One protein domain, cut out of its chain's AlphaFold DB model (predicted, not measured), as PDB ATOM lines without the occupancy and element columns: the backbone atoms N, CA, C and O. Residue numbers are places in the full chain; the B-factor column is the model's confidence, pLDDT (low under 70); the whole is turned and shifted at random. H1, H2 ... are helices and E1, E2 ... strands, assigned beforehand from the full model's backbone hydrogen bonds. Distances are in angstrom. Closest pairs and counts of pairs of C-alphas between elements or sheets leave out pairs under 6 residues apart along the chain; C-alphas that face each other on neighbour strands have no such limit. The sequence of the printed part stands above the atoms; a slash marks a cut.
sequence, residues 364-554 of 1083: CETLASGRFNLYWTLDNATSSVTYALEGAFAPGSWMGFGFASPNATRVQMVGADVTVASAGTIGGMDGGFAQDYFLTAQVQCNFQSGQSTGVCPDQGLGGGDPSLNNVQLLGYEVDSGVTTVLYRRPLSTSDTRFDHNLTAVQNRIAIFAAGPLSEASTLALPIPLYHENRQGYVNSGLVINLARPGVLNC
ATOM      1  N   CYS A 364       6.502   0.151  91.773       92.38
ATOM      2  CA  CYS A 364       6.046   1.462  91.319       92.38
ATOM      3  C   CYS A 364       7.133   2.224  90.547       92.38
ATOM      4  O   CYS A 364       8.321   2.025  90.804       92.38
ATOM      5  N   GLU A 365       6.721   3.115  89.641       92.75
ATOM      6  CA  GLU A 365       7.565   4.059  88.892       92.75
ATOM      7  C   GLU A 365       6.851   5.412  88.712       92.75
ATOM      8  O   GLU A 365       5.652   5.465  88.430       92.75
ATOM      9  N   THR A 366       7.589   6.523  88.814       91.12
ATOM     10  CA  THR A 366       7.068   7.862  88.481       91.12
ATOM     11  C   THR A 366       7.181   8.136  86.975       91.12
ATOM     12  O   THR A 366       8.254   8.021  86.378       91.12
ATOM     13  N   LEU A 367       6.071   8.544  86.349       89.69
ATOM     14  CA  LEU A 367       5.963   8.790  84.904       89.69
ATOM     15  C   LEU A 367       6.099  10.287  84.565       89.69
ATOM     16  O   LEU A 367       6.829  10.674  83.644       89.69
ATOM     17  N   ALA A 368       5.442  11.138  85.358       85.56
ATOM     18  CA  ALA A 368       5.604  12.591  85.362       85.56
ATOM     19  C   ALA A 368       5.805  13.069  86.804       85.56
ATOM     20  O   ALA A 368       4.963  12.820  87.668       85.56
ATOM     21  N   SER A 369       6.924  13.751  87.064       82.19
ATOM     22  CA  SER A 369       7.322  14.148  88.420       82.19
ATOM     23  C   SER A 369       6.245  15.004  89.088       82.19
ATOM     24  O   SER A 369       5.914  16.077  88.587       82.19
ATOM     25  N   GLY A 370       5.698  14.526  90.208       78.69
ATOM     26  CA  GLY A 370       4.646  15.218  90.957       78.69
ATOM     27  C   GLY A 370       3.288  15.322  90.246       78.69
ATOM     28  O   GLY A 370       2.450  16.090  90.706       78.69
ATOM     29  N   ARG A 371       3.064  14.601  89.132       81.88
ATOM     30  CA  ARG A 371       1.776  14.608  88.405       81.88
ATOM     31  C   ARG A 371       1.233  13.238  88.006       81.88
ATOM     32  O   ARG A 371       0.031  13.153  87.795       81.88
ATOM     33  N   PHE A 372       2.071  12.210  87.823       90.06
ATOM     34  CA  PHE A 372       1.611  10.897  87.345       90.06
ATOM     35  C   PHE A 372       2.544   9.756  87.789       90.06
ATOM     36  O   PHE A 372       3.722   9.743  87.419       90.06
ATOM     37  N   ASN A 373       2.002   8.786  88.528       92.38
ATOM     38  CA  ASN A 373       2.663   7.555  88.973       92.38
ATOM     39  C   ASN A 373       1.957   6.297  88.438       92.38
ATOM     40  O   ASN A 373       0.749   6.298  88.191       92.38
ATOM     41  N   LEU A 374       2.723   5.208  88.328       94.50
ATOM     42  CA  LEU A 374       2.257   3.862  87.999       94.50
ATOM     43  C   LEU A 374       2.660   2.879  89.098       94.50
ATOM     44  O   LEU A 374       3.853   2.692  89.332       94.50
ATOM     45  N   TYR A 375       1.689   2.162  89.654       94.69
ATOM     46  CA  TYR A 375       1.899   1.041  90.572       94.69
ATOM     47  C   TYR A 375       1.510  -0.273  89.891       94.69
ATOM     48  O   TYR A 375       0.557  -0.295  89.108       94.69
ATOM     49  N   TRP A 376       2.200  -1.380  90.192       93.75
ATOM     50  CA  TRP A 376       1.764  -2.709  89.750       93.75
ATOM     51  C   TRP A 376       2.177  -3.858  90.677       93.75
ATOM     52  O   TRP A 376       3.224  -3.835  91.328       93.75
ATOM     53  N   THR A 377       1.338  -4.893  90.696       92.38
ATOM     54  CA  THR A 377       1.613  -6.186  91.332       92.38
ATOM     55  C   THR A 377       1.210  -7.300  90.381       92.38
ATOM     56  O   THR A 377       0.109  -7.296  89.827       92.38
ATOM     57  N   LEU A 378       2.111  -8.263  90.216       90.44
ATOM     58  CA  LEU A 378       1.892  -9.470  89.438       90.44
ATOM     59  C   LEU A 378       1.255 -10.559  90.316       90.44
ATOM     60  O   LEU A 378       1.853 -10.993  91.299       90.44
ATOM     61  N   ASP A 379       0.076 -11.037  89.925       86.19
ATOM     62  CA  ASP A 379      -0.562 -12.219  90.498       86.19
ATOM     63  C   ASP A 379      -0.356 -13.423  89.565       86.19
ATOM     64  O   ASP A 379      -1.009 -13.577  88.530       86.19
ATOM     65  N   ASN A 380       0.570 -14.301  89.956       81.38
ATOM     66  CA  ASN A 380       0.879 -15.529  89.224       81.38
ATOM     67  C   ASN A 380      -0.221 -16.600  89.336       81.38
ATOM     68  O   ASN A 380      -0.282 -17.477  88.479       81.38
ATOM     69  N   ALA A 381      -1.080 -16.559  90.362       81.81
ATOM     70  CA  ALA A 381      -2.142 -17.550  90.539       81.81
ATOM     71  C   ALA A 381      -3.309 -17.291  89.576       81.81
ATOM     72  O   ALA A 381      -3.856 -18.231  89.003       81.81
ATOM     73  N   THR A 382      -3.648 -16.019  89.351       80.00
ATOM     74  CA  THR A 382      -4.661 -15.604  88.362       80.00
ATOM     75  C   THR A 382      -4.070 -15.240  86.995       80.00
ATOM     76  O   THR A 382      -4.821 -14.917  86.079       80.00
ATOM     77  N   SER A 383      -2.739 -15.299  86.835       85.50
ATOM     78  CA  SER A 383      -2.012 -14.875  85.624       85.50
ATOM     79  C   SER A 383      -2.399 -13.464  85.159       85.50
ATOM     80  O   SER A 383      -2.631 -13.212  83.975       85.50
ATOM     81  N   SER A 384      -2.481 -12.526  86.104       89.94
ATOM     82  CA  SER A 384      -2.908 -11.147  85.859       89.94
ATOM     83  C   SER A 384      -1.994 -10.133  86.538       89.94
ATOM     84  O   SER A 384      -1.322 -10.436  87.524       89.94
ATOM     85  N   VAL A 385      -1.962  -8.911  86.012       91.62
ATOM     86  CA  VAL A 385      -1.337  -7.771  86.682       91.62
ATOM     87  C   VAL A 385      -2.439  -6.841  87.153       91.62
ATOM     88  O   VAL A 385      -3.354  -6.490  86.411       91.62
ATOM     89  N   THR A 386      -2.355  -6.444  88.415       93.62
ATOM     90  CA  THR A 386      -3.161  -5.337  88.923       93.62
ATOM     91  C   THR A 386      -2.315  -4.070  88.828       93.62
ATOM     92  O   THR A 386      -1.159  -4.082  89.253       93.62
ATOM     93  N   TYR A 387      -2.879  -3.014  88.248       95.06
ATOM     94  CA  TYR A 387      -2.264  -1.708  88.031       95.06
ATOM     95  C   TYR A 387      -3.027  -0.626  88.793       95.06
ATOM     96  O   TYR A 387      -4.255  -0.677  88.888       95.06
ATOM     97  N   ALA A 388      -2.308   0.391  89.262       94.50
ATOM     98  CA  ALA A 388      -2.903   1.643  89.710       94.50
ATOM     99  C   ALA A 388      -2.273   2.827  88.973       94.50
ATOM    100  O   ALA A 388      -1.045   2.917  88.869       94.50
ATOM    101  N   LEU A 389      -3.119   3.736  88.495       94.88
ATOM    102  CA  LEU A 389      -2.728   5.019  87.918       94.88
ATOM    103  C   LEU A 389      -3.139   6.125  88.882       94.88
ATOM    104  O   LEU A 389      -4.327   6.298  89.140       94.88
ATOM    105  N   GLU A 390      -2.160   6.856  89.406       92.56
ATOM    106  CA  GLU A 390      -2.352   7.980  90.327       92.56
ATOM    107  C   GLU A 390      -1.898   9.261  89.618       92.56
ATOM    108  O   GLU A 390      -0.725   9.369  89.247       92.56
ATOM    109  N   GLY A 391      -2.799  10.228  89.412       89.94
ATOM    110  CA  GLY A 391      -2.469  11.456  88.692       89.94
ATOM    111  C   GLY A 391      -3.210  12.713  89.146       89.94
ATOM    112  O   GLY A 391      -4.382  12.676  89.511       89.94
ATOM    113  N   ALA A 392      -2.506  13.844  89.093       87.12
ATOM    114  CA  ALA A 392      -2.980  15.167  89.502       87.12
ATOM    115  C   ALA A 392      -3.240  16.045  88.264       87.12
ATOM    116  O   ALA A 392      -2.399  16.854  87.856       87.12
ATOM    117  N   PHE A 393      -4.403  15.850  87.641       81.25
ATOM    118  CA  PHE A 393      -4.830  16.513  86.402       81.25
ATOM    119  C   PHE A 393      -6.169  17.239  86.594       81.25
ATOM    120  O   PHE A 393      -6.885  16.990  87.561       81.25
ATOM    121  N   ALA A 394      -6.517  18.145  85.677       73.75
ATOM    122  CA  ALA A 394      -7.766  18.898  85.768       73.75
ATOM    123  C   ALA A 394      -9.012  17.976  85.693       73.75
ATOM    124  O   ALA A 394      -8.969  16.957  84.994       73.75
ATOM    125  N   PRO A 395     -10.140  18.333  86.341       71.00
ATOM    126  CA  PRO A 395     -11.396  17.586  86.237       71.00
ATOM    127  C   PRO A 395     -11.813  17.321  84.782       71.00
ATOM    128  O   PRO A 395     -11.677  18.194  83.927       71.00
ATOM    129  N   GLY A 396     -12.306  16.112  84.496       70.06
ATOM    130  CA  GLY A 396     -12.646  15.685  83.131       70.06
ATOM    131  C   GLY A 396     -11.446  15.265  82.262       70.06
ATOM    132  O   GLY A 396     -11.611  15.053  81.061       70.06
ATOM    133  N   SER A 397     -10.246  15.124  82.837       82.25
ATOM    134  CA  SER A 397      -9.078  14.581  82.125       82.25
ATOM    135  C   SER A 397      -9.042  13.050  82.143       82.25
ATOM    136  O   SER A 397      -9.399  12.418  83.137       82.25
ATOM    137  N   TRP A 398      -8.548  12.445  81.068       90.25
ATOM    138  CA  TRP A 398      -8.192  11.028  80.992       90.25
ATOM    139  C   TRP A 398      -6.693  10.822  81.237       90.25
ATOM    140  O   TRP A 398      -5.873  11.690  80.933       90.25
ATOM    141  N   MET A 399      -6.337   9.643  81.747       92.81
ATOM    142  CA  MET A 399      -4.969   9.143  81.889       92.81
ATOM    143  C   MET A 399      -4.840   7.834  81.111       92.81
ATOM    144  O   MET A 399      -5.720   6.985  81.191       92.81
ATOM    145  N   GLY A 400      -3.758   7.659  80.359       92.81
ATOM    146  CA  GLY A 400      -3.488   6.449  79.585       92.81
ATOM    147  C   GLY A 400      -2.139   5.843  79.949       92.81
ATOM    148  O   GLY A 400      -1.147   6.569  80.048       92.81
ATOM    149  N   PHE A 401      -2.094   4.521  80.111       93.88
ATOM    150  CA  PHE A 401      -0.865   3.755  80.313       93.88
ATOM    151  C   PHE A 401      -0.938   2.403  79.602       93.88
ATOM    152  O   PHE A 401      -1.960   1.730  79.644       93.88
ATOM    153  N   GLY A 402       0.178   1.974  79.023       92.06
ATOM    154  CA  GLY A 402       0.353   0.605  78.558       92.06
ATOM    155  C   GLY A 402       1.712   0.402  77.912       92.06
ATOM    156  O   GLY A 402       2.702   1.035  78.297       92.06
ATOM    157  N   PHE A 403       1.775  -0.474  76.915       90.25
ATOM    158  CA  PHE A 403       3.028  -0.874  76.284       90.25
ATOM    159  C   PHE A 403       3.024  -0.593  74.784       90.25
ATOM    160  O   PHE A 403       2.059  -0.850  74.063       90.25
ATOM    161  N   ALA A 404       4.158  -0.090  74.291       88.62
ATOM    162  CA  ALA A 404       4.409  -0.068  72.857       88.62
ATOM    163  C   ALA A 404       4.399  -1.506  72.312       88.62
ATOM    164  O   ALA A 404       4.713  -2.454  73.040       88.62
ATOM    165  N   SER A 405       4.093  -1.651  71.017       85.94
ATOM    166  CA  SER A 405       4.123  -2.942  70.320       85.94
ATOM    167  C   SER A 405       5.358  -3.779  70.705       85.94
ATOM    168  O   SER A 405       6.458  -3.224  70.747       85.94
ATOM    169  N   PRO A 406       5.243  -5.105  70.924       80.88
ATOM    170  CA  PRO A 406       6.362  -5.971  71.308       80.88
ATOM    171  C   PRO A 406       7.593  -5.900  70.391       80.88
ATOM    172  O   PRO A 406       8.697  -6.206  70.835       80.88
ATOM    173  N   ASN A 407       7.406  -5.480  69.135       79.81
ATOM    174  CA  ASN A 407       8.459  -5.313  68.129       79.81
ATOM    175  C   ASN A 407       9.033  -3.880  68.062       79.81
ATOM    176  O   ASN A 407       9.903  -3.600  67.236       79.81
ATOM    177  N   ALA A 408       8.540  -2.950  68.882       79.81
ATOM    178  CA  ALA A 408       8.978  -1.562  68.882       79.81
ATOM    179  C   ALA A 408      10.387  -1.427  69.477       79.81
ATOM    180  O   ALA A 408      10.648  -1.796  70.619       79.81
ATOM    181  N   THR A 409      11.298  -0.828  68.711       78.69
ATOM    182  CA  THR A 409      12.674  -0.520  69.146       78.69
ATOM    183  C   THR A 409      12.810   0.862  69.795       78.69
ATOM    184  O   THR A 409      13.897   1.249  70.216       78.69
ATOM    185  N   ARG A 410      11.714   1.627  69.864       79.62
ATOM    186  CA  ARG A 410      11.616   2.964  70.471       79.62
ATOM    187  C   ARG A 410      10.180   3.233  70.925       79.62
ATOM    188  O   ARG A 410       9.261   2.548  70.488       79.62
ATOM    189  N   VAL A 411       9.981   4.283  71.722       79.69
ATOM    190  CA  VAL A 411       8.644   4.794  72.073       79.69
ATOM    191  C   VAL A 411       7.854   5.128  70.807       79.69
ATOM    192  O   VAL A 411       8.270   5.982  70.022       79.69
ATOM    193  N   GLN A 412       6.703   4.484  70.636       82.94
ATOM    194  CA  GLN A 412       5.797   4.679  69.511       82.94
ATOM    195  C   GLN A 412       4.355   4.534  70.007       82.94
ATOM    196  O   GLN A 412       4.067   3.603  70.751       82.94
ATOM    197  N   MET A 413       3.473   5.455  69.607       80.25
ATOM    198  CA  MET A 413       2.046   5.385  69.955       80.25
ATOM    199  C   MET A 413       1.285   4.454  69.014       80.25
ATOM    200  O   MET A 413       0.581   3.579  69.482       80.25
ATOM    201  N   VAL A 414       1.443   4.602  67.694       86.31
ATOM    202  CA  VAL A 414       0.700   3.772  66.731       86.31
ATOM    203  C   VAL A 414       1.117   2.302  66.841       86.31
ATOM    204  O   VAL A 414       2.300   1.988  66.693       86.31
ATOM    205  N   GLY A 415       0.149   1.417  67.075       84.00
ATOM    206  CA  GLY A 415       0.337  -0.008  67.353       84.00
ATOM    207  C   GLY A 415       0.611  -0.340  68.825       84.00
ATOM    208  O   GLY A 415       1.009  -1.468  69.119       84.00
ATOM    209  N   ALA A 416       0.463   0.623  69.736       88.44
ATOM    210  CA  ALA A 416       0.495   0.384  71.173       88.44
ATOM    211  C   ALA A 416      -0.892   0.011  71.715       88.44
ATOM    212  O   ALA A 416      -1.913   0.452  71.189       88.44
ATOM    213  N   ASP A 417      -0.853  -0.764  72.788       88.50
ATOM    214  CA  ASP A 417      -1.967  -1.231  73.610       88.50
ATOM    215  C   ASP A 417      -1.876  -0.462  74.931       88.50
ATOM    216  O   ASP A 417      -0.817  -0.458  75.578       88.50
ATOM    217  N   VAL A 418      -2.930   0.287  75.257       91.44
ATOM    218  CA  VAL A 418      -2.999   1.135  76.444       91.44
ATOM    219  C   VAL A 418      -4.370   1.069  77.091       91.44
ATOM    220  O   VAL A 418      -5.393   1.229  76.444       91.44
ATOM    221  N   THR A 419      -4.394   0.988  78.411       93.31
ATOM    222  CA  THR A 419      -5.606   1.250  79.172       93.31
ATOM    223  C   THR A 419      -5.770   2.760  79.342       93.31
ATOM    224  O   THR A 419      -4.869   3.434  79.851       93.31
ATOM    225  N   VAL A 420      -6.927   3.298  78.953       92.81
ATOM    226  CA  VAL A 420      -7.354   4.674  79.245       92.81
ATOM    227  C   VAL A 420      -8.338   4.654  80.411       92.81
ATOM    228  O   VAL A 420      -9.310   3.900  80.421       92.81
ATOM    229  N   ALA A 421      -8.088   5.498  81.406       93.19
ATOM    230  CA  ALA A 421      -8.838   5.551  82.649       93.19
ATOM    231  C   ALA A 421      -9.099   6.993  83.106       93.19
ATOM    232  O   ALA A 421      -8.311   7.906  82.847       93.19
ATOM    233  N   SER A 422     -10.204   7.198  83.817       91.50
ATOM    234  CA  SER A 422     -10.530   8.454  84.503       91.50
ATOM    235  C   SER A 422     -11.549   8.203  85.614       91.50
ATOM    236  O   SER A 422     -12.219   7.169  85.623       91.50
ATOM    237  N   ALA A 423     -11.687   9.152  86.537       85.25
ATOM    238  CA  ALA A 423     -12.768   9.182  87.513       85.25
ATOM    239  C   ALA A 423     -13.105  10.614  87.952       85.25
ATOM    240  O   ALA A 423     -12.268  11.516  87.871       85.25
ATOM    241  N   GLY A 424     -14.340  10.796  88.418       81.06
ATOM    242  CA  GLY A 424     -14.962  12.077  88.754       81.06
ATOM    243  C   GLY A 424     -16.327  12.216  88.071       81.06
ATOM    244  O   GLY A 424     -16.933  11.222  87.671       81.06
ATOM    245  N   THR A 425     -16.806  13.448  87.909       74.62
ATOM    246  CA  THR A 425     -18.047  13.736  87.175       74.62
ATOM    247  C   THR A 425     -17.783  13.747  85.665       74.62
ATOM    248  O   THR A 425     -17.093  14.633  85.158       74.62
ATOM    249  N   ILE A 426     -18.325  12.775  84.928       66.62
ATOM    250  CA  ILE A 426     -18.115  12.589  83.482       66.62
ATOM    251  C   ILE A 426     -19.483  12.490  82.795       66.62
ATOM    252  O   ILE A 426     -20.302  11.642  83.145       66.62
ATOM    253  N   GLY A 427     -19.763  13.381  81.840       55.69
ATOM    254  CA  GLY A 427     -21.073  13.445  81.170       55.69
ATOM    255  C   GLY A 427     -22.243  13.745  82.118       55.69
ATOM    256  O   GLY A 427     -23.364  13.317  81.865       55.69
ATOM    257  N   GLY A 428     -21.978  14.417  83.245       56.84
ATOM    258  CA  GLY A 428     -22.964  14.674  84.303       56.84
ATOM    259  C   GLY A 428     -23.216  13.505  85.268       56.84
ATOM    260  O   GLY A 428     -24.101  13.616  86.111       56.84
ATOM    261  N   MET A 429     -22.456  12.409  85.173       56.06
ATOM    262  CA  MET A 429     -22.535  11.264  86.087       56.06
ATOM    263  C   MET A 429     -21.232  11.104  86.874       56.06
ATOM    264  O   MET A 429     -20.154  11.072  86.283       56.06
ATOM    265  N   ASP A 430     -21.327  10.961  88.195       76.56
ATOM    266  CA  ASP A 430     -20.175  10.627  89.035       76.56
ATOM    267  C   ASP A 430     -19.814   9.147  88.877       76.56
ATOM    268  O   ASP A 430     -20.655   8.262  89.051       76.56
ATOM    269  N   GLY A 431     -18.555   8.866  88.550       80.00
ATOM    270  CA  GLY A 431     -18.092   7.504  88.332       80.00
ATOM    271  C   GLY A 431     -16.604   7.412  88.033       80.00
ATOM    272  O   GLY A 431     -15.871   8.398  88.072       80.00
ATOM    273  N   GLY A 432     -16.164   6.205  87.697       85.25
ATOM    274  CA  GLY A 432     -14.840   5.946  87.152       85.25
ATOM    275  C   GLY A 432     -14.922   4.906  86.047       85.25
ATOM    276  O   GLY A 432     -15.820   4.063  86.046       85.25
ATOM    277  N   PHE A 433     -13.986   4.967  85.108       89.50
ATOM    278  CA  PHE A 433     -13.815   3.963  84.068       89.50
ATOM    279  C   PHE A 433     -12.339   3.596  83.920       89.50
ATOM    280  O   PHE A 433     -11.446   4.417  84.140       89.50
ATOM    281  N   ALA A 434     -12.104   2.361  83.497       91.56
ATOM    282  CA  ALA A 434     -10.862   1.917  82.887       91.56
ATOM    283  C   ALA A 434     -11.263   1.061  81.678       91.56
ATOM    284  O   ALA A 434     -12.092   0.157  81.809       91.56
ATOM    285  N   GLN A 435     -10.762   1.421  80.500       88.56
ATOM    286  CA  GLN A 435     -11.093   0.799  79.222       88.56
ATOM    287  C   GLN A 435      -9.803   0.544  78.437       88.56
ATOM    288  O   GLN A 435      -8.946   1.426  78.397       88.56
ATOM    289  N   ASP A 436      -9.670  -0.621  77.807       86.69
ATOM    290  CA  ASP A 436      -8.567  -0.895  76.876       86.69
ATOM    291  C   ASP A 436      -8.753  -0.173  75.530       86.69
ATOM    292  O   ASP A 436      -9.877   0.010  75.041       86.69
ATOM    293  N   TYR A 437      -7.636   0.328  74.999       90.31
ATOM    294  CA  TYR A 437      -7.509   1.142  73.792       90.31
ATOM    295  C   TYR A 437      -6.274   0.725  72.983       90.31
ATOM    296  O   TYR A 437      -5.129   0.867  73.429       90.31
ATOM    297  N   PHE A 438      -6.486   0.417  71.712       87.81
ATOM    298  CA  PHE A 438      -5.436   0.197  70.737       87.81
ATOM    299  C   PHE A 438      -5.295   1.390  69.790       87.81
ATOM    300  O   PHE A 438      -6.236   1.905  69.179       87.81
ATOM    301  N   LEU A 439      -4.065   1.878  69.659       88.75
ATOM    302  CA  LEU A 439      -3.801   3.155  69.004       88.75
ATOM    303  C   LEU A 439      -3.492   2.942  67.517       88.75
ATOM    304  O   LEU A 439      -2.355   2.654  67.144       88.75
ATOM    305  N   THR A 440      -4.481   3.099  66.637       78.00
ATOM    306  CA  THR A 440      -4.320   2.808  65.194       78.00
ATOM    307  C   THR A 440      -3.786   3.990  64.377       78.00
ATOM    308  O   THR A 440      -3.102   3.782  63.375       78.00
ATOM    309  N   ALA A 441      -4.037   5.232  64.805       72.19
ATOM    310  CA  ALA A 441      -3.509   6.446  64.176       72.19
ATOM    311  C   ALA A 441      -3.430   7.617  65.176       72.19
ATOM    312  O   ALA A 441      -4.072   7.596  66.223       72.19
ATOM    313  N   GLN A 442      -2.662   8.666  64.855       73.81
ATOM    314  CA  GLN A 442      -2.507   9.868  65.700       73.81
ATOM    315  C   GLN A 442      -3.637  10.897  65.486       73.81
ATOM    316  O   GLN A 442      -3.381  12.085  65.298       73.81
ATOM    317  N   VAL A 443      -4.885  10.429  65.478       58.69
ATOM    318  CA  VAL A 443      -6.110  11.235  65.326       58.69
ATOM    319  C   VAL A 443      -7.183  10.733  66.299       58.69
ATOM    320  O   VAL A 443      -7.059   9.631  66.834       58.69
ATOM    321  N   GLN A 444      -8.226  11.528  66.554       58.69
ATOM    322  CA  GLN A 444      -9.382  11.092  67.355       58.69
ATOM    323  C   GLN A 444     -10.072   9.876  66.721       58.69
ATOM    324  O   GLN A 444      -9.994   9.694  65.505       58.69
ATOM    325  N   CYS A 445     -10.755   9.061  67.530       61.16
ATOM    326  CA  CYS A 445     -11.488   7.908  67.014       61.16
ATOM    327  C   CYS A 445     -12.606   8.323  66.049       61.16
ATOM    328  O   CYS A 445     -13.569   8.983  66.440       61.16
ATOM    329  N   ASN A 446     -12.499   7.893  64.796       57.38
ATOM    330  CA  ASN A 446     -13.538   8.051  63.787       57.38
ATOM    331  C   ASN A 446     -14.405   6.787  63.726       57.38
ATOM    332  O   ASN A 446     -14.051   5.852  63.012       57.38
ATOM    333  N   PHE A 447     -15.516   6.739  64.465       51.34
ATOM    334  CA  PHE A 447     -16.416   5.576  64.510       51.34
ATOM    335  C   PHE A 447     -17.198   5.379  63.196       51.34
ATOM    336  O   PHE A 447     -18.368   5.743  63.080       51.34
ATOM    337  N   GLN A 448     -16.556   4.768  62.200       44.88
ATOM    338  CA  GLN A 448     -17.199   4.270  60.982       44.88
ATOM    339  C   GLN A 448     -17.349   2.751  61.053       44.88
ATOM    340  O   GLN A 448     -16.429   2.054  61.483       44.88
ATOM    341  N   SER A 449     -18.489   2.227  60.592       36.03
ATOM    342  CA  SER A 449     -18.768   0.784  60.593       36.03
ATOM    343  C   SER A 449     -17.658   0.005  59.875       36.03
ATOM    344  O   SER A 449     -17.498   0.097  58.659       36.03
ATOM    345  N   GLY A 450     -16.857  -0.734  60.650       43.72
ATOM    346  CA  GLY A 450     -15.729  -1.536  60.166       43.72
ATOM    347  C   GLY A 450     -14.404  -0.797  59.915       43.72
ATOM    348  O   GLY A 450     -13.434  -1.465  59.565       43.72
ATOM    349  N   GLN A 451     -14.321   0.528  60.098       50.59
ATOM    350  CA  GLN A 451     -13.068   1.305  59.995       50.59
ATOM    351  C   GLN A 451     -12.946   2.402  61.068       50.59
ATOM    352  O   GLN A 451     -12.536   3.534  60.790       50.59
ATOM    353  N   SER A 452     -13.233   2.041  62.322       53.31
ATOM    354  CA  SER A 452     -12.794   2.822  63.481       53.31
ATOM    355  C   SER A 452     -11.273   3.006  63.429       53.31
ATOM    356  O   SER A 452     -10.514   2.039  63.477       53.31
ATOM    357  N   THR A 453     -10.826   4.249  63.261       61.91
ATOM    358  CA  THR A 453      -9.411   4.616  63.092       61.91
ATOM    359  C   THR A 453      -9.071   5.821  63.963       61.91
ATOM    360  O   THR A 453      -9.909   6.699  64.158       61.91
ATOM    361  N   GLY A 454      -7.851   5.854  64.507       71.88
ATOM    362  CA  GLY A 454      -7.422   6.826  65.516       71.88
ATOM    363  C   GLY A 454      -7.120   6.197  66.880       71.88
ATOM    364  O   GLY A 454      -6.703   5.040  66.971       71.88
ATOM    365  N   VAL A 455      -7.312   6.989  67.933       77.44
ATOM    366  CA  VAL A 455      -7.218   6.606  69.352       77.44
ATOM    367  C   VAL A 455      -8.598   6.143  69.820       77.44
ATOM    368  O   VAL A 455      -9.423   6.968  70.204       77.44
ATOM    369  N   CYS A 456      -8.865   4.841  69.733       77.00
ATOM    370  CA  CYS A 456     -10.186   4.242  69.946       77.00
ATOM    371  C   CYS A 456     -10.166   3.216  71.093       77.00
ATOM    372  O   CYS A 456      -9.155   2.528  71.224       77.00
ATOM    373  N   PRO A 457     -11.263   3.056  71.861       82.06
ATOM    374  CA  PRO A 457     -11.419   1.911  72.754       82.06
ATOM    375  C   PRO A 457     -11.526   0.623  71.937       82.06
ATOM    376  O   PRO A 457     -12.095   0.630  70.841       82.06
ATOM    377  N   ASP A 458     -11.070  -0.496  72.487       78.88
ATOM    378  CA  ASP A 458     -11.003  -1.775  71.765       78.88
ATOM    379  C   ASP A 458     -12.373  -2.398  71.537       78.88
ATOM    380  O   ASP A 458     -12.659  -2.909  70.451       78.88
ATOM    381  N   GLN A 459     -13.292  -2.172  72.476       72.31
ATOM    382  CA  GLN A 459     -14.723  -2.340  72.243       72.31
ATOM    383  C   GLN A 459     -15.187  -1.579  70.984       72.31
ATOM    384  O   GLN A 459     -15.951  -2.114  70.188       72.31
ATOM    385  N   GLY A 460     -14.726  -0.345  70.764       62.78
ATOM    386  CA  GLY A 460     -15.097   0.487  69.613       62.78
ATOM    387  C   GLY A 460     -14.418   0.095  68.295       62.78
ATOM    388  O   GLY A 460     -15.038   0.194  67.232       62.78
ATOM    389  N   LEU A 461     -13.170  -0.382  68.345       61.03
ATOM    390  CA  LEU A 461     -12.471  -0.964  67.192       61.03
ATOM    391  C   LEU A 461     -13.092  -2.300  66.766       61.03
ATOM    392  O   LEU A 461     -13.223  -2.570  65.574       61.03
ATOM    393  N   GLY A 462     -13.523  -3.108  67.735       55.09
ATOM    394  CA  GLY A 462     -14.199  -4.386  67.523       55.09
ATOM    395  C   GLY A 462     -15.718  -4.311  67.344       55.09
ATOM    396  O   GLY A 462     -16.386  -5.334  67.468       55.09
ATOM    397  N   GLY A 463     -16.286  -3.138  67.041       55.41
ATOM    398  CA  GLY A 463     -17.696  -3.015  66.638       55.41
ATOM    399  C   GLY A 463     -18.726  -3.053  67.776       55.41
ATOM    400  O   GLY A 463     -19.876  -3.420  67.551       55.41
ATOM    401  N   GLY A 464     -18.331  -2.665  68.987       56.56
ATOM    402  CA  GLY A 464     -19.193  -2.539  70.164       56.56
ATOM    403  C   GLY A 464     -19.124  -3.706  71.153       56.56
ATOM    404  O   GLY A 464     -19.853  -3.674  72.144       56.56
ATOM    405  N   ASP A 465     -18.259  -4.702  70.940       61.72
ATOM    406  CA  ASP A 465     -18.131  -5.882  71.811       61.72
ATOM    407  C   ASP A 465     -17.472  -5.544  73.173       61.72
ATOM    408  O   ASP A 465     -16.277  -5.241  73.219       61.72
ATOM    409  N   PRO A 466     -18.209  -5.604  74.302       62.25
ATOM    410  CA  PRO A 466     -17.673  -5.264  75.620       62.25
ATOM    411  C   PRO A 466     -16.664  -6.290  76.153       62.25
ATOM    412  O   PRO A 466     -15.971  -5.993  77.121       62.25
ATOM    413  N   SER A 467     -16.564  -7.486  75.559       69.81
ATOM    414  CA  SER A 467     -15.581  -8.503  75.966       69.81
ATOM    415  C   SER A 467     -14.154  -8.200  75.497       69.81
ATOM    416  O   SER A 467     -13.216  -8.834  75.982       69.81
ATOM    417  N   LEU A 468     -14.004  -7.211  74.608       74.81
ATOM    418  CA  LEU A 468     -12.726  -6.650  74.159       74.81
ATOM    419  C   LEU A 468     -12.234  -5.507  75.058       74.81
ATOM    420  O   LEU A 468     -11.144  -4.991  74.854       74.81
ATOM    421  N   ASN A 469     -13.024  -5.089  76.055       81.19
ATOM    422  CA  ASN A 469     -12.462  -4.362  77.183       81.19
ATOM    423  C   ASN A 469     -11.928  -5.393  78.184       81.19
ATOM    424  O   ASN A 469     -12.650  -5.855  79.070       81.19
ATOM    425  N   ASN A 470     -10.669  -5.785  78.015       83.06
ATOM    426  CA  ASN A 470     -10.046  -6.822  78.832       83.06
ATOM    427  C   ASN A 470      -9.488  -6.298  80.168       83.06
ATOM    428  O   ASN A 470      -8.982  -7.073  80.989       83.06
ATOM    429  N   VAL A 471      -9.697  -5.009  80.438       87.81
ATOM    430  CA  VAL A 471      -9.457  -4.354  81.718       87.81
ATOM    431  C   VAL A 471     -10.691  -4.394  82.615       87.81
ATOM    432  O   VAL A 471     -11.768  -3.895  82.290       87.81
ATOM    433  N   GLN A 472     -10.497  -4.906  83.828       90.06
ATOM    434  CA  GLN A 472     -11.480  -4.844  84.900       90.06
ATOM    435  C   GLN A 472     -11.157  -3.689  85.853       90.06
ATOM    436  O   GLN A 472     -10.179  -3.755  86.599       90.06
ATOM    437  N   LEU A 473     -12.009  -2.662  85.897       90.81
ATOM    438  CA  LEU A 473     -11.984  -1.660  86.966       90.81
ATOM    439  C   LEU A 473     -12.236  -2.347  88.322       90.81
ATOM    440  O   LEU A 473     -13.262  -3.003  88.506       90.81
ATOM    441  N   LEU A 474     -11.302  -2.200  89.264       88.75
ATOM    442  CA  LEU A 474     -11.415  -2.731  90.629       88.75
ATOM    443  C   LEU A 474     -11.851  -1.662  91.636       88.75
ATOM    444  O   LEU A 474     -12.479  -1.983  92.642       88.75
ATOM    445  N   GLY A 475     -11.511  -0.402  91.376       86.31
ATOM    446  CA  GLY A 475     -11.889   0.729  92.211       86.31
ATOM    447  C   GLY A 475     -11.297   2.032  91.694       86.31
ATOM    448  O   GLY A 475     -10.425   2.040  90.827       86.31
ATOM    449  N   TYR A 476     -11.771   3.146  92.231       90.06
ATOM    450  CA  TYR A 476     -11.204   4.464  91.989       90.06
ATOM    451  C   TYR A 476     -11.388   5.331  93.234       90.06
ATOM    452  O   TYR A 476     -12.281   5.093  94.046       90.06
ATOM    453  N   GLU A 477     -10.537   6.336  93.370       86.62
ATOM    454  CA  GLU A 477     -10.542   7.308  94.455       86.62
ATOM    455  C   GLU A 477     -10.207   8.673  93.847       86.62
ATOM    456  O   GLU A 477      -9.246   8.797  93.090       86.62
ATOM    457  N   VAL A 478     -11.021   9.690  94.129       81.75
ATOM    458  CA  VAL A 478     -10.744  11.078  93.738       81.75
ATOM    459  C   VAL A 478     -10.676  11.882  95.027       81.75
ATOM    460  O   VAL A 478     -11.709  12.180  95.622       81.75
ATOM    461  N   ASP A 479      -9.462  12.195  95.468       77.88
ATOM    462  CA  ASP A 479      -9.208  12.944  96.700       77.88
ATOM    463  C   ASP A 479      -8.317  14.151  96.407       77.88
ATOM    464  O   ASP A 479      -7.273  14.037  95.768       77.88
ATOM    465  N   SER A 480      -8.731  15.325  96.886       68.94
ATOM    466  CA  SER A 480      -7.912  16.543  96.914       68.94
ATOM    467  C   SER A 480      -7.303  16.965  95.558       68.94
ATOM    468  O   SER A 480      -6.280  17.646  95.502       68.94
ATOM    469  N   GLY A 481      -7.957  16.589  94.451       70.69
ATOM    470  CA  GLY A 481      -7.513  16.841  93.072       70.69
ATOM    471  C   GLY A 481      -6.627  15.745  92.466       70.69
ATOM    472  O   GLY A 481      -6.263  15.844  91.300       70.69
ATOM    473  N   VAL A 482      -6.302  14.690  93.213       82.62
ATOM    474  CA  VAL A 482      -5.610  13.503  92.704       82.62
ATOM    475  C   VAL A 482      -6.643  12.432  92.368       82.62
ATOM    476  O   VAL A 482      -7.397  11.980  93.230       82.62
ATOM    477  N   THR A 483      -6.651  11.998  91.112       88.50
ATOM    478  CA  THR A 483      -7.451  10.867  90.646       88.50
ATOM    479  C   THR A 483      -6.590   9.610  90.667       88.50
ATOM    480  O   THR A 483      -5.570   9.528  89.983       88.50
ATOM    481  N   THR A 484      -7.021   8.613  91.433       90.56
ATOM    482  CA  THR A 484      -6.456   7.263  91.456       90.56
ATOM    483  C   THR A 484      -7.449   6.300  90.821       90.56
ATOM    484  O   THR A 484      -8.590   6.206  91.269       90.56
ATOM    485  N   VAL A 485      -7.030   5.551  89.800       93.31
ATOM    486  CA  VAL A 485      -7.840   4.476  89.207       93.31
ATOM    487  C   VAL A 485      -7.089   3.157  89.307       93.31
ATOM    488  O   VAL A 485      -5.943   3.048  88.867       93.31
ATOM    489  N   LEU A 486      -7.752   2.155  89.883       93.62
ATOM    490  CA  LEU A 486      -7.228   0.815  90.084       93.62
ATOM    491  C   LEU A 486      -7.946  -0.176  89.181       93.62
ATOM    492  O   LEU A 486      -9.169  -0.317  89.229       93.62
ATOM    493  N   TYR A 487      -7.172  -0.920  88.401       94.19
ATOM    494  CA  TYR A 487      -7.708  -1.905  87.481       94.19
ATOM    495  C   TYR A 487      -6.819  -3.140  87.374       94.19
ATOM    496  O   TYR A 487      -5.625  -3.123  87.666       94.19
ATOM    497  N   ARG A 488      -7.420  -4.248  86.956       93.38
ATOM    498  CA  ARG A 488      -6.735  -5.503  86.671       93.38
ATOM    499  C   ARG A 488      -6.771  -5.765  85.181       93.38
ATOM    500  O   ARG A 488      -7.834  -5.700  84.574       93.38
ATOM    501  N   ARG A 489      -5.617  -6.127  84.632       90.62
ATOM    502  CA  ARG A 489      -5.468  -6.599  83.260       90.62
ATOM    503  C   ARG A 489      -4.831  -7.992  83.283       90.62
ATOM    504  O   ARG A 489      -3.820  -8.180  83.966       90.62
ATOM    505  N   PRO A 490      -5.387  -8.999  82.592       87.75
ATOM    506  CA  PRO A 490      -4.709 -10.279  82.409       87.75
ATOM    507  C   PRO A 490      -3.314 -10.086  81.790       87.75
ATOM    508  O   PRO A 490      -3.090  -9.160  81.011       87.75
ATOM    509  N   LEU A 491      -2.355 -10.956  82.130       83.19
ATOM    510  CA  LEU A 491      -1.049 -10.960  81.455       83.19
ATOM    511  C   LEU A 491      -1.206 -11.335  79.984       83.19
ATOM    512  O   LEU A 491      -0.587 -10.746  79.104       83.19
ATOM    513  N   SER A 492      -2.038 -12.341  79.739       76.88
ATOM    514  CA  SER A 492      -2.454 -12.762  78.418       76.88
ATOM    515  C   SER A 492      -3.970 -12.785  78.391       76.88
ATOM    516  O   SER A 492      -4.608 -13.353  79.280       76.88
ATOM    517  N   THR A 493      -4.521 -12.131  77.386       70.56
ATOM    518  CA  THR A 493      -5.939 -12.123  77.051       70.56
ATOM    519  C   THR A 493      -6.150 -13.036  75.841       70.56
ATOM    520  O   THR A 493      -5.197 -13.494  75.201       70.56
ATOM    521  N   SER A 494      -7.405 -13.367  75.543       62.66
ATOM    522  CA  SER A 494      -7.740 -14.172  74.365       62.66
ATOM    523  C   SER A 494      -7.857 -13.358  73.074       62.66
ATOM    524  O   SER A 494      -7.878 -13.967  72.004       62.66
ATOM    525  N   ASP A 495      -7.948 -12.022  73.136       67.69
ATOM    526  CA  ASP A 495      -7.810 -11.193  71.936       67.69
ATOM    527  C   ASP A 495      -6.328 -10.886  71.709       67.69
ATOM    528  O   ASP A 495      -5.624 -10.472  72.611       67.69
ATOM    529  N   THR A 496      -5.830 -11.115  70.500       67.25
ATOM    530  CA  THR A 496      -4.459 -10.756  70.104       67.25
ATOM    531  C   THR A 496      -4.447  -9.734  68.966       67.25
ATOM    532  O   THR A 496      -3.431  -9.585  68.285       67.25
ATOM    533  N   ARG A 497      -5.598  -9.119  68.660       70.69
ATOM    534  CA  ARG A 497      -5.732  -8.078  67.629       70.69
ATOM    535  C   ARG A 497      -5.469  -6.688  68.187       70.69
ATOM    536  O   ARG A 497      -4.882  -5.872  67.481       70.69
ATOM    537  N   PHE A 498      -5.927  -6.452  69.413       78.88
ATOM    538  CA  PHE A 498      -5.855  -5.163  70.092       78.88
ATOM    539  C   PHE A 498      -4.974  -5.244  71.351       78.88
ATOM    540  O   PHE A 498      -4.130  -4.376  71.546       78.88
ATOM    541  N   ASP A 499      -5.015  -6.357  72.092       81.12
ATOM    542  CA  ASP A 499      -4.082  -6.602  73.198       81.12
ATOM    543  C   ASP A 499      -2.717  -7.157  72.758       81.12
ATOM    544  O   ASP A 499      -2.599  -8.075  71.935       81.12
ATOM    545  N   HIS A 500      -1.666  -6.698  73.440       83.38
ATOM    546  CA  HIS A 500      -0.345  -7.317  73.433       83.38
ATOM    547  C   HIS A 500      -0.156  -8.225  74.648       83.38
ATOM    548  O   HIS A 500      -0.121  -7.780  75.795       83.38
ATOM    549  N   ASN A 501       0.103  -9.510  74.393       81.62
ATOM    550  CA  ASN A 501       0.438 -10.470  75.446       81.62
ATOM    551  C   ASN A 501       1.694 -10.044  76.237       81.62
ATOM    552  O   ASN A 501       2.820  -9.963  75.717       81.62
ATOM    553  N   LEU A 502       1.500  -9.821  77.535       78.19
ATOM    554  CA  LEU A 502       2.520  -9.461  78.505       78.19
ATOM    555  C   LEU A 502       3.109 -10.739  79.108       78.19
ATOM    556  O   LEU A 502       2.561 -11.355  80.016       78.19
ATOM    557  N   THR A 503       4.274 -11.154  78.619       76.69
ATOM    558  CA  THR A 503       5.052 -12.197  79.296       76.69
ATOM    559  C   THR A 503       5.714 -11.592  80.529       76.69
ATOM    560  O   THR A 503       6.569 -10.720  80.399       76.69
ATOM    561  N   ALA A 504       5.342 -12.068  81.719       69.06
ATOM    562  CA  ALA A 504       5.712 -11.456  82.996       69.06
ATOM    563  C   ALA A 504       7.219 -11.164  83.155       69.06
ATOM    564  O   ALA A 504       7.596 -10.097  83.629       69.06
ATOM    565  N   VAL A 505       8.076 -12.091  82.714       68.19
ATOM    566  CA  VAL A 505       9.547 -12.004  82.816       68.19
ATOM    567  C   VAL A 505      10.222 -11.200  81.695       68.19
ATOM    568  O   VAL A 505      11.451 -11.143  81.652       68.19
ATOM    569  N   GLN A 506       9.468 -10.606  80.765       79.56
ATOM    570  CA  GLN A 506      10.021  -9.926  79.592       79.56
ATOM    571  C   GLN A 506      10.054  -8.401  79.762       79.56
ATOM    572  O   GLN A 506       9.087  -7.779  80.193       79.56
ATOM    573  N   ASN A 507      11.167  -7.788  79.353       84.75
ATOM    574  CA  ASN A 507      11.320  -6.335  79.296       84.75
ATOM    575  C   ASN A 507      10.473  -5.747  78.144       84.75
ATOM    576  O   ASN A 507      10.604  -6.187  76.998       84.75
ATOM    577  N   ARG A 508       9.644  -4.733  78.424       85.88
ATOM    578  CA  ARG A 508       8.772  -4.034  77.453       85.88
ATOM    579  C   ARG A 508       8.891  -2.512  77.581       85.88
ATOM    580  O   ARG A 508       8.980  -2.004  78.694       85.88
ATOM    581  N   ILE A 509       8.860  -1.789  76.456       88.56
ATOM    582  CA  ILE A 509       8.831  -0.314  76.435       88.56
ATOM    583  C   ILE A 509       7.419   0.157  76.799       88.56
ATOM    584  O   ILE A 509       6.464  -0.143  76.082       88.56
ATOM    585  N   ALA A 510       7.293   0.907  77.887       88.88
ATOM    586  CA  ALA A 510       6.038   1.499  78.332       88.88
ATOM    587  C   ALA A 510       5.737   2.823  77.609       88.88
ATOM    588  O   ALA A 510       6.649   3.583  77.263       88.88
ATOM    589  N   ILE A 511       4.448   3.120  77.424       89.31
ATOM    590  CA  ILE A 511       3.956   4.419  76.952       89.31
ATOM    591  C   ILE A 511       2.839   4.938  77.861       89.31
ATOM    592  O   ILE A 511       2.117   4.165  78.485       89.31
ATOM    593  N   PHE A 512       2.714   6.261  77.947       90.88
ATOM    594  CA  PHE A 512       1.741   6.927  78.808       90.88
ATOM    595  C   PHE A 512       1.462   8.358  78.340       90.88
ATOM    596  O   PHE A 512       2.325   8.995  77.729       90.88
ATOM    597  N   ALA A 513       0.258   8.852  78.625       88.88
ATOM    598  CA  ALA A 513      -0.210  10.197  78.288       88.88
ATOM    599  C   ALA A 513      -1.412  10.602  79.165       88.88
ATOM    600  O   ALA A 513      -1.982   9.765  79.858       88.88
ATOM    601  N   ALA A 514      -1.809  11.873  79.111       87.38
ATOM    602  CA  ALA A 514      -3.039  12.392  79.713       87.38
ATOM    603  C   ALA A 514      -3.553  13.608  78.918       87.38
ATOM    604  O   ALA A 514      -2.770  14.246  78.204       87.38
ATOM    605  N   GLY A 515      -4.840  13.941  79.036       81.88
ATOM    606  CA  GLY A 515      -5.460  15.107  78.387       81.88
ATOM    607  C   GLY A 515      -6.980  15.195  78.599       81.88
ATOM    608  O   GLY A 515      -7.525  14.390  79.347       81.88
ATOM    609  N   PRO A 516      -7.689  16.155  77.975       72.75
ATOM    610  CA  PRO A 516      -9.124  16.360  78.194       72.75
ATOM    611  C   PRO A 516     -10.031  15.369  77.438       72.75
ATOM    612  O   PRO A 516      -9.713  14.911  76.333       72.75
ATOM    613  N   LEU A 517     -11.194  15.084  78.031       67.06
ATOM    614  CA  LEU A 517     -12.335  14.401  77.409       67.06
ATOM    615  C   LEU A 517     -13.303  15.401  76.741       67.06
ATOM    616  O   LEU A 517     -13.347  16.576  77.097       67.06
ATOM    617  N   SER A 518     -14.104  14.926  75.784       62.31
ATOM    618  CA  SER A 518     -15.215  15.689  75.188       62.31
ATOM    619  C   SER A 518     -16.373  15.880  76.175       62.31
ATOM    620  O   SER A 518     -16.658  14.961  76.942       62.31
ATOM    621  N   GLU A 519     -17.121  16.986  76.093       58.59
ATOM    622  CA  GLU A 519     -18.373  17.178  76.856       58.59
ATOM    623  C   GLU A 519     -19.451  16.131  76.513       58.59
ATOM    624  O   GLU A 519     -20.305  15.830  77.340       58.59
ATOM    625  N   ALA A 520     -19.381  15.525  75.320       49.31
ATOM    626  CA  ALA A 520     -20.239  14.409  74.913       49.31
ATOM    627  C   ALA A 520     -19.790  13.039  75.475       49.31
ATOM    628  O   ALA A 520     -20.406  12.017  75.172       49.31
ATOM    629  N   SER A 521     -18.707  12.992  76.258       57.22
ATOM    630  CA  SER A 521     -18.210  11.753  76.868       57.22
ATOM    631  C   SER A 521     -19.135  11.266  77.975       57.22
ATOM    632  O   SER A 521     -19.587  12.044  78.810       57.22
ATOM    633  N   THR A 522     -19.322   9.954  78.055       65.31
ATOM    634  CA  THR A 522     -19.990   9.285  79.181       65.31
ATOM    635  C   THR A 522     -19.070   8.226  79.782       65.31
ATOM    636  O   THR A 522     -18.050   7.879  79.193       65.31
ATOM    637  N   LEU A 523     -19.438   7.661  80.937       66.06
ATOM    638  CA  LEU A 523     -18.699   6.545  81.550       66.06
ATOM    639  C   LEU A 523     -18.636   5.289  80.651       66.06
ATOM    640  O   LEU A 523     -17.716   4.486  80.785       66.06
ATOM    641  N   ALA A 524     -19.602   5.119  79.738       61.88
ATOM    642  CA  ALA A 524     -19.633   4.018  78.774       61.88
ATOM    643  C   ALA A 524     -18.887   4.353  77.470       61.88
ATOM    644  O   ALA A 524     -18.224   3.485  76.908       61.88
ATOM    645  N   LEU A 525     -18.965   5.607  77.013       61.69
ATOM    646  CA  LEU A 525     -18.293   6.100  75.809       61.69
ATOM    647  C   LEU A 525     -17.448   7.344  76.142       61.69
ATOM    648  O   LEU A 525     -17.899   8.474  75.919       61.69
ATOM    649  N   PRO A 526     -16.244   7.169  76.710       66.94
ATOM    650  CA  PRO A 526     -15.297   8.257  76.890       66.94
ATOM    651  C   PRO A 526     -14.676   8.639  75.543       66.94
ATOM    652  O   PRO A 526     -14.295   7.770  74.762       66.94
ATOM    653  N   ILE A 527     -14.571   9.940  75.259       65.81
ATOM    654  CA  ILE A 527     -14.050  10.453  73.984       65.81
ATOM    655  C   ILE A 527     -12.819  11.334  74.264       65.81
ATOM    656  O   ILE A 527     -12.969  12.531  74.539       65.81
ATOM    657  N   PRO A 528     -11.594  10.770  74.216       71.44
ATOM    658  CA  PRO A 528     -10.348  11.531  74.298       71.44
ATOM    659  C   PRO A 528     -10.233  12.554  73.160       71.44
ATOM    660  O   PRO A 528     -10.280  12.187  71.986       71.44
ATOM    661  N   LEU A 529     -10.047  13.838  73.487       61.19
ATOM    662  CA  LEU A 529      -9.906  14.885  72.466       61.19
ATOM    663  C   LEU A 529      -8.475  14.971  71.921       61.19
ATOM    664  O   LEU A 529      -8.251  14.949  70.713       61.19
ATOM    665  N   TYR A 530      -7.508  15.118  72.818       69.31
ATOM    666  CA  TYR A 530      -6.075  15.167  72.536       69.31
ATOM    667  C   TYR A 530      -5.309  14.897  73.838       69.31
ATOM    668  O   TYR A 530      -5.900  14.906  74.919       69.31
ATOM    669  N   HIS A 531      -4.002  14.651  73.749       74.44
ATOM    670  CA  HIS A 531      -3.124  14.595  74.921       74.44
ATOM    671  C   HIS A 531      -2.360  15.915  75.097       74.44
ATOM    672  O   HIS A 531      -2.094  16.625  74.126       74.44
ATOM    673  N   GLU A 532      -1.963  16.234  76.327       69.50
ATOM    674  CA  GLU A 532      -1.088  17.375  76.613       69.50
ATOM    675  C   GLU A 532       0.279  17.239  75.914       69.50
ATOM    676  O   GLU A 532       0.743  16.143  75.574       69.50
ATOM    677  N   ASN A 533       0.962  18.371  75.714       59.97
ATOM    678  CA  ASN A 533       2.323  18.383  75.182       59.97
ATOM    679  C   ASN A 533       3.319  17.730  76.153       59.97
ATOM    680  O   ASN A 533       3.152  17.751  77.369       59.97
ATOM    681  N   ARG A 534       4.417  17.193  75.608       56.62
ATOM    682  CA  ARG A 534       5.372  16.312  76.312       56.62
ATOM    683  C   ARG A 534       6.194  16.948  77.455       56.62
ATOM    684  O   ARG A 534       7.111  16.301  77.954       56.62
ATOM    685  N   GLN A 535       5.931  18.194  77.849       52.34
ATOM    686  CA  GLN A 535       6.685  18.870  78.911       52.34
ATOM    687  C   GLN A 535       6.288  18.327  80.295       52.34
ATOM    688  O   GLN A 535       5.110  18.240  80.617       52.34
ATOM    689  N   GLY A 536       7.278  17.956  81.114       58.97
ATOM    690  CA  GLY A 536       7.076  17.450  82.483       58.97
ATOM    691  C   GLY A 536       7.047  15.920  82.640       58.97
ATOM    692  O   GLY A 536       7.121  15.427  83.766       58.97
ATOM    693  N   TYR A 537       7.007  15.151  81.547       74.12
ATOM    694  CA  TYR A 537       7.214  13.699  81.596       74.12
ATOM    695  C   TYR A 537       8.711  13.387  81.710       74.12
ATOM    696  O   TYR A 537       9.502  13.855  80.892       74.12
ATOM    697  N   VAL A 538       9.104  12.599  82.716       63.00
ATOM    698  CA  VAL A 538      10.524  12.412  83.083       63.00
ATOM    699  C   VAL A 538      11.146  11.121  82.546       63.00
ATOM    700  O   VAL A 538      12.359  11.055  82.395       63.00
ATOM    701  N   ASN A 539      10.328  10.125  82.191       59.97
ATOM    702  CA  ASN A 539      10.776   8.779  81.808       59.97
ATOM    703  C   ASN A 539      10.275   8.347  80.410       59.97
ATOM    704  O   ASN A 539       9.749   7.247  80.228       59.97
ATOM    705  N   SER A 540      10.405   9.209  79.391       60.50
ATOM    706  CA  SER A 540       9.967   8.880  78.023       60.50
ATOM    707  C   SER A 540      10.845   7.785  77.394       60.50
ATOM    708  O   SER A 540      11.899   8.082  76.831       60.50
ATOM    709  N   GLY A 541      10.401   6.529  77.469       65.88
ATOM    710  CA  GLY A 541      11.190   5.352  77.073       65.88
ATOM    711  C   GLY A 541      11.446   4.346  78.189       65.88
ATOM    712  O   GLY A 541      12.260   3.448  77.993       65.88
ATOM    713  N   LEU A 542      10.763   4.483  79.332       83.25
ATOM    714  CA  LEU A 542      10.776   3.518  80.429       83.25
ATOM    715  C   LEU A 542      10.601   2.075  79.926       83.25
ATOM    716  O   LEU A 542       9.680   1.780  79.164       83.25
ATOM    717  N   VAL A 543      11.471   1.174  80.385       86.81
ATOM    718  CA  VAL A 543      11.387  -0.263  80.101       86.81
ATOM    719  C   VAL A 543      11.051  -0.997  81.391       86.81
ATOM    720  O   VAL A 543      11.805  -0.923  82.358       86.81
ATOM    721  N   ILE A 544       9.926  -1.712  81.406       87.75
ATOM    722  CA  ILE A 544       9.418  -2.420  82.587       87.75
ATOM    723  C   ILE A 544       9.542  -3.930  82.377       87.75
ATOM    724  O   ILE A 544       9.301  -4.443  81.286       87.75
ATOM    725  N   ASN A 545       9.904  -4.635  83.449       89.62
ATOM    726  CA  ASN A 545       9.767  -6.081  83.593       89.62
ATOM    727  C   ASN A 545       8.767  -6.330  84.727       89.62
ATOM    728  O   ASN A 545       8.957  -5.816  85.831       89.62
ATOM    729  N   LEU A 546       7.684  -7.054  84.453       87.44
ATOM    730  CA  LEU A 546       6.545  -7.150  85.372       87.44
ATOM    731  C   LEU A 546       6.816  -8.118  86.532       87.44
ATOM    732  O   LEU A 546       6.326  -7.887  87.634       87.44
ATOM    733  N   ALA A 547       7.653  -9.134  86.305       85.94
ATOM    734  CA  ALA A 547       8.120 -10.099  87.301       85.94
ATOM    735  C   ALA A 547       9.429  -9.678  87.999       85.94
ATOM    736  O   ALA A 547      10.086 -10.513  88.627       85.94
ATOM    737  N   ARG A 548       9.845  -8.406  87.889       86.81
ATOM    738  CA  ARG A 548      11.016  -7.907  88.625       86.81
ATOM    739  C   ARG A 548      10.793  -8.022  90.146       86.81
ATOM    740  O   ARG A 548       9.654  -7.862  90.593       86.81
ATOM    741  N   PRO A 549      11.855  -8.236  90.951       86.50
ATOM    742  CA  PRO A 549      11.766  -8.131  92.406       86.50
ATOM    743  C   PRO A 549      11.138  -6.796  92.819       86.50
ATOM    744  O   PRO A 549      11.435  -5.774  92.204       86.50
ATOM    745  N   GLY A 550      10.273  -6.813  93.837       82.75
ATOM    746  CA  GLY A 550       9.474  -5.649  94.224       82.75
ATOM    747  C   GLY A 550      10.318  -4.433  94.609       82.75
ATOM    748  O   GLY A 550      11.055  -4.480  95.595       82.75
ATOM    749  N   VAL A 551      10.204  -3.350  93.834       88.19
ATOM    750  CA  VAL A 551      10.869  -2.059  94.074       88.19
ATOM    751  C   VAL A 551       9.904  -0.903  93.786       88.19
ATOM    752  O   VAL A 551       9.346  -0.799  92.687       88.19
ATOM    753  N   LEU A 552       9.753  -0.011  94.769       88.12
ATOM    754  CA  LEU A 552       8.914   1.192  94.722       88.12
ATOM    755  C   LEU A 552       9.772   2.435  94.416       88.12
ATOM    756  O   LEU A 552      10.302   3.063  95.328       88.12
ATOM    757  N   ASN A 553       9.901   2.801  93.138       89.19
ATOM    758  CA  ASN A 553      10.681   3.960  92.670       89.19
ATOM    759  C   ASN A 553       9.819   5.229  92.497       89.19
ATOM    760  O   ASN A 553      10.033   6.017  91.576       89.19
ATOM    761  N   CYS A 554       8.803   5.417  93.339       87.12
ATOM    762  CA  CYS A 554       7.871   6.539  93.236       87.12
ATOM    763  C   CYS A 554       7.496   7.091  94.613       87.12
ATOM    764  O   CYS A 554       7.624   6.405  95.628       87.12
TER     765      CYS A 554
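AT A GLANCE: This is residues 364 to 554 of the 1083 residues of the protein "DOMON domain containing protein" of Klebsormidium nitens (UniProt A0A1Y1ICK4). Two antiparallel sheets stand face to face as a sandwich, five strands in one and six in the other, their strands crossed at 48 degrees. The six-strand sheet is twisted, and the small helix H1 sits beside its E7 edge, while long loops join several strands. The printed part has 191 residues, with named elements in the order E1 to E7, H1, E8 to E11; the sheets run E1 E2 E3 E9 E8 and E7 E6 E5 E4 E10 E11. The class is mostly strand, with under half of the residues in named elements. The whole is compact, with a radius of gyration of the C-alphas of 15.4 A and spans of 43 by 40 by 32 A.

IN THESE COORDINATES: Find C-alpha 364 at (6.046, 1.462, 91.319), where E1 begins and runs to 368. Next come E2, residues 372 to 379, 23.4 A long, and E3, 384 to 391, 22.8 A. E4 is 397 to 403, E5 417 to 426, and E6 429 to 439, 26.6 A; E5 bends by 69 degrees at 423 and E6 by 63 degrees at 432. After E7, 455 to 457, and H1, 458 to 461, look for E8, 472 to 479, and E9, 482 to 490, 25.9 A. E10 runs 30.6 A from C-alpha 507 at (11.320, -6.335, 79.296) to C-alpha 516, and E11, residues 543 to 545, ends at C-alpha 545 at (9.767, -6.081, 83.593).

HOW THE PARTS SIT: Start at the meander E1 E2 E3, each strand the antiparallel neighbour of the one before: N 365 and O 374 are 2.9 A apart, as are N 373 and O 390. E9 pairs with E3, N 387 to O 487 at 2.8 A, and forms a hairpin with edge strand E8, N 484 to O 477 at 2.8 A. The other sheet holds the meander E4 E5 E6 E7, with N 419 and O 401 2.8 A apart; E10 pairs with E4, N 400 to O 513 at 2.8 A, and with E11, N 508 to O 544 at 2.9 A. Across the sandwich, the closest C-alphas of E6 and E8 are Ala 434 and Leu 473, 5.5 A apart. H1 is on the six-strand sheet at a height of 6.7 A, over none of its strands; it is too short for an O i to N i+4 pair.

THE WHOLE: The C-alphas of Ser 449 and Pro 549 are the two farthest apart, 45.0 A. The printed part has no cut. Its long links are E4 to E5, E6 to E7, E9 to E10 and E10 to E11. The mean pLDDT of the printed part is 78.4; 51 residues are under 70, among them 443 to 453 and 517 to 527.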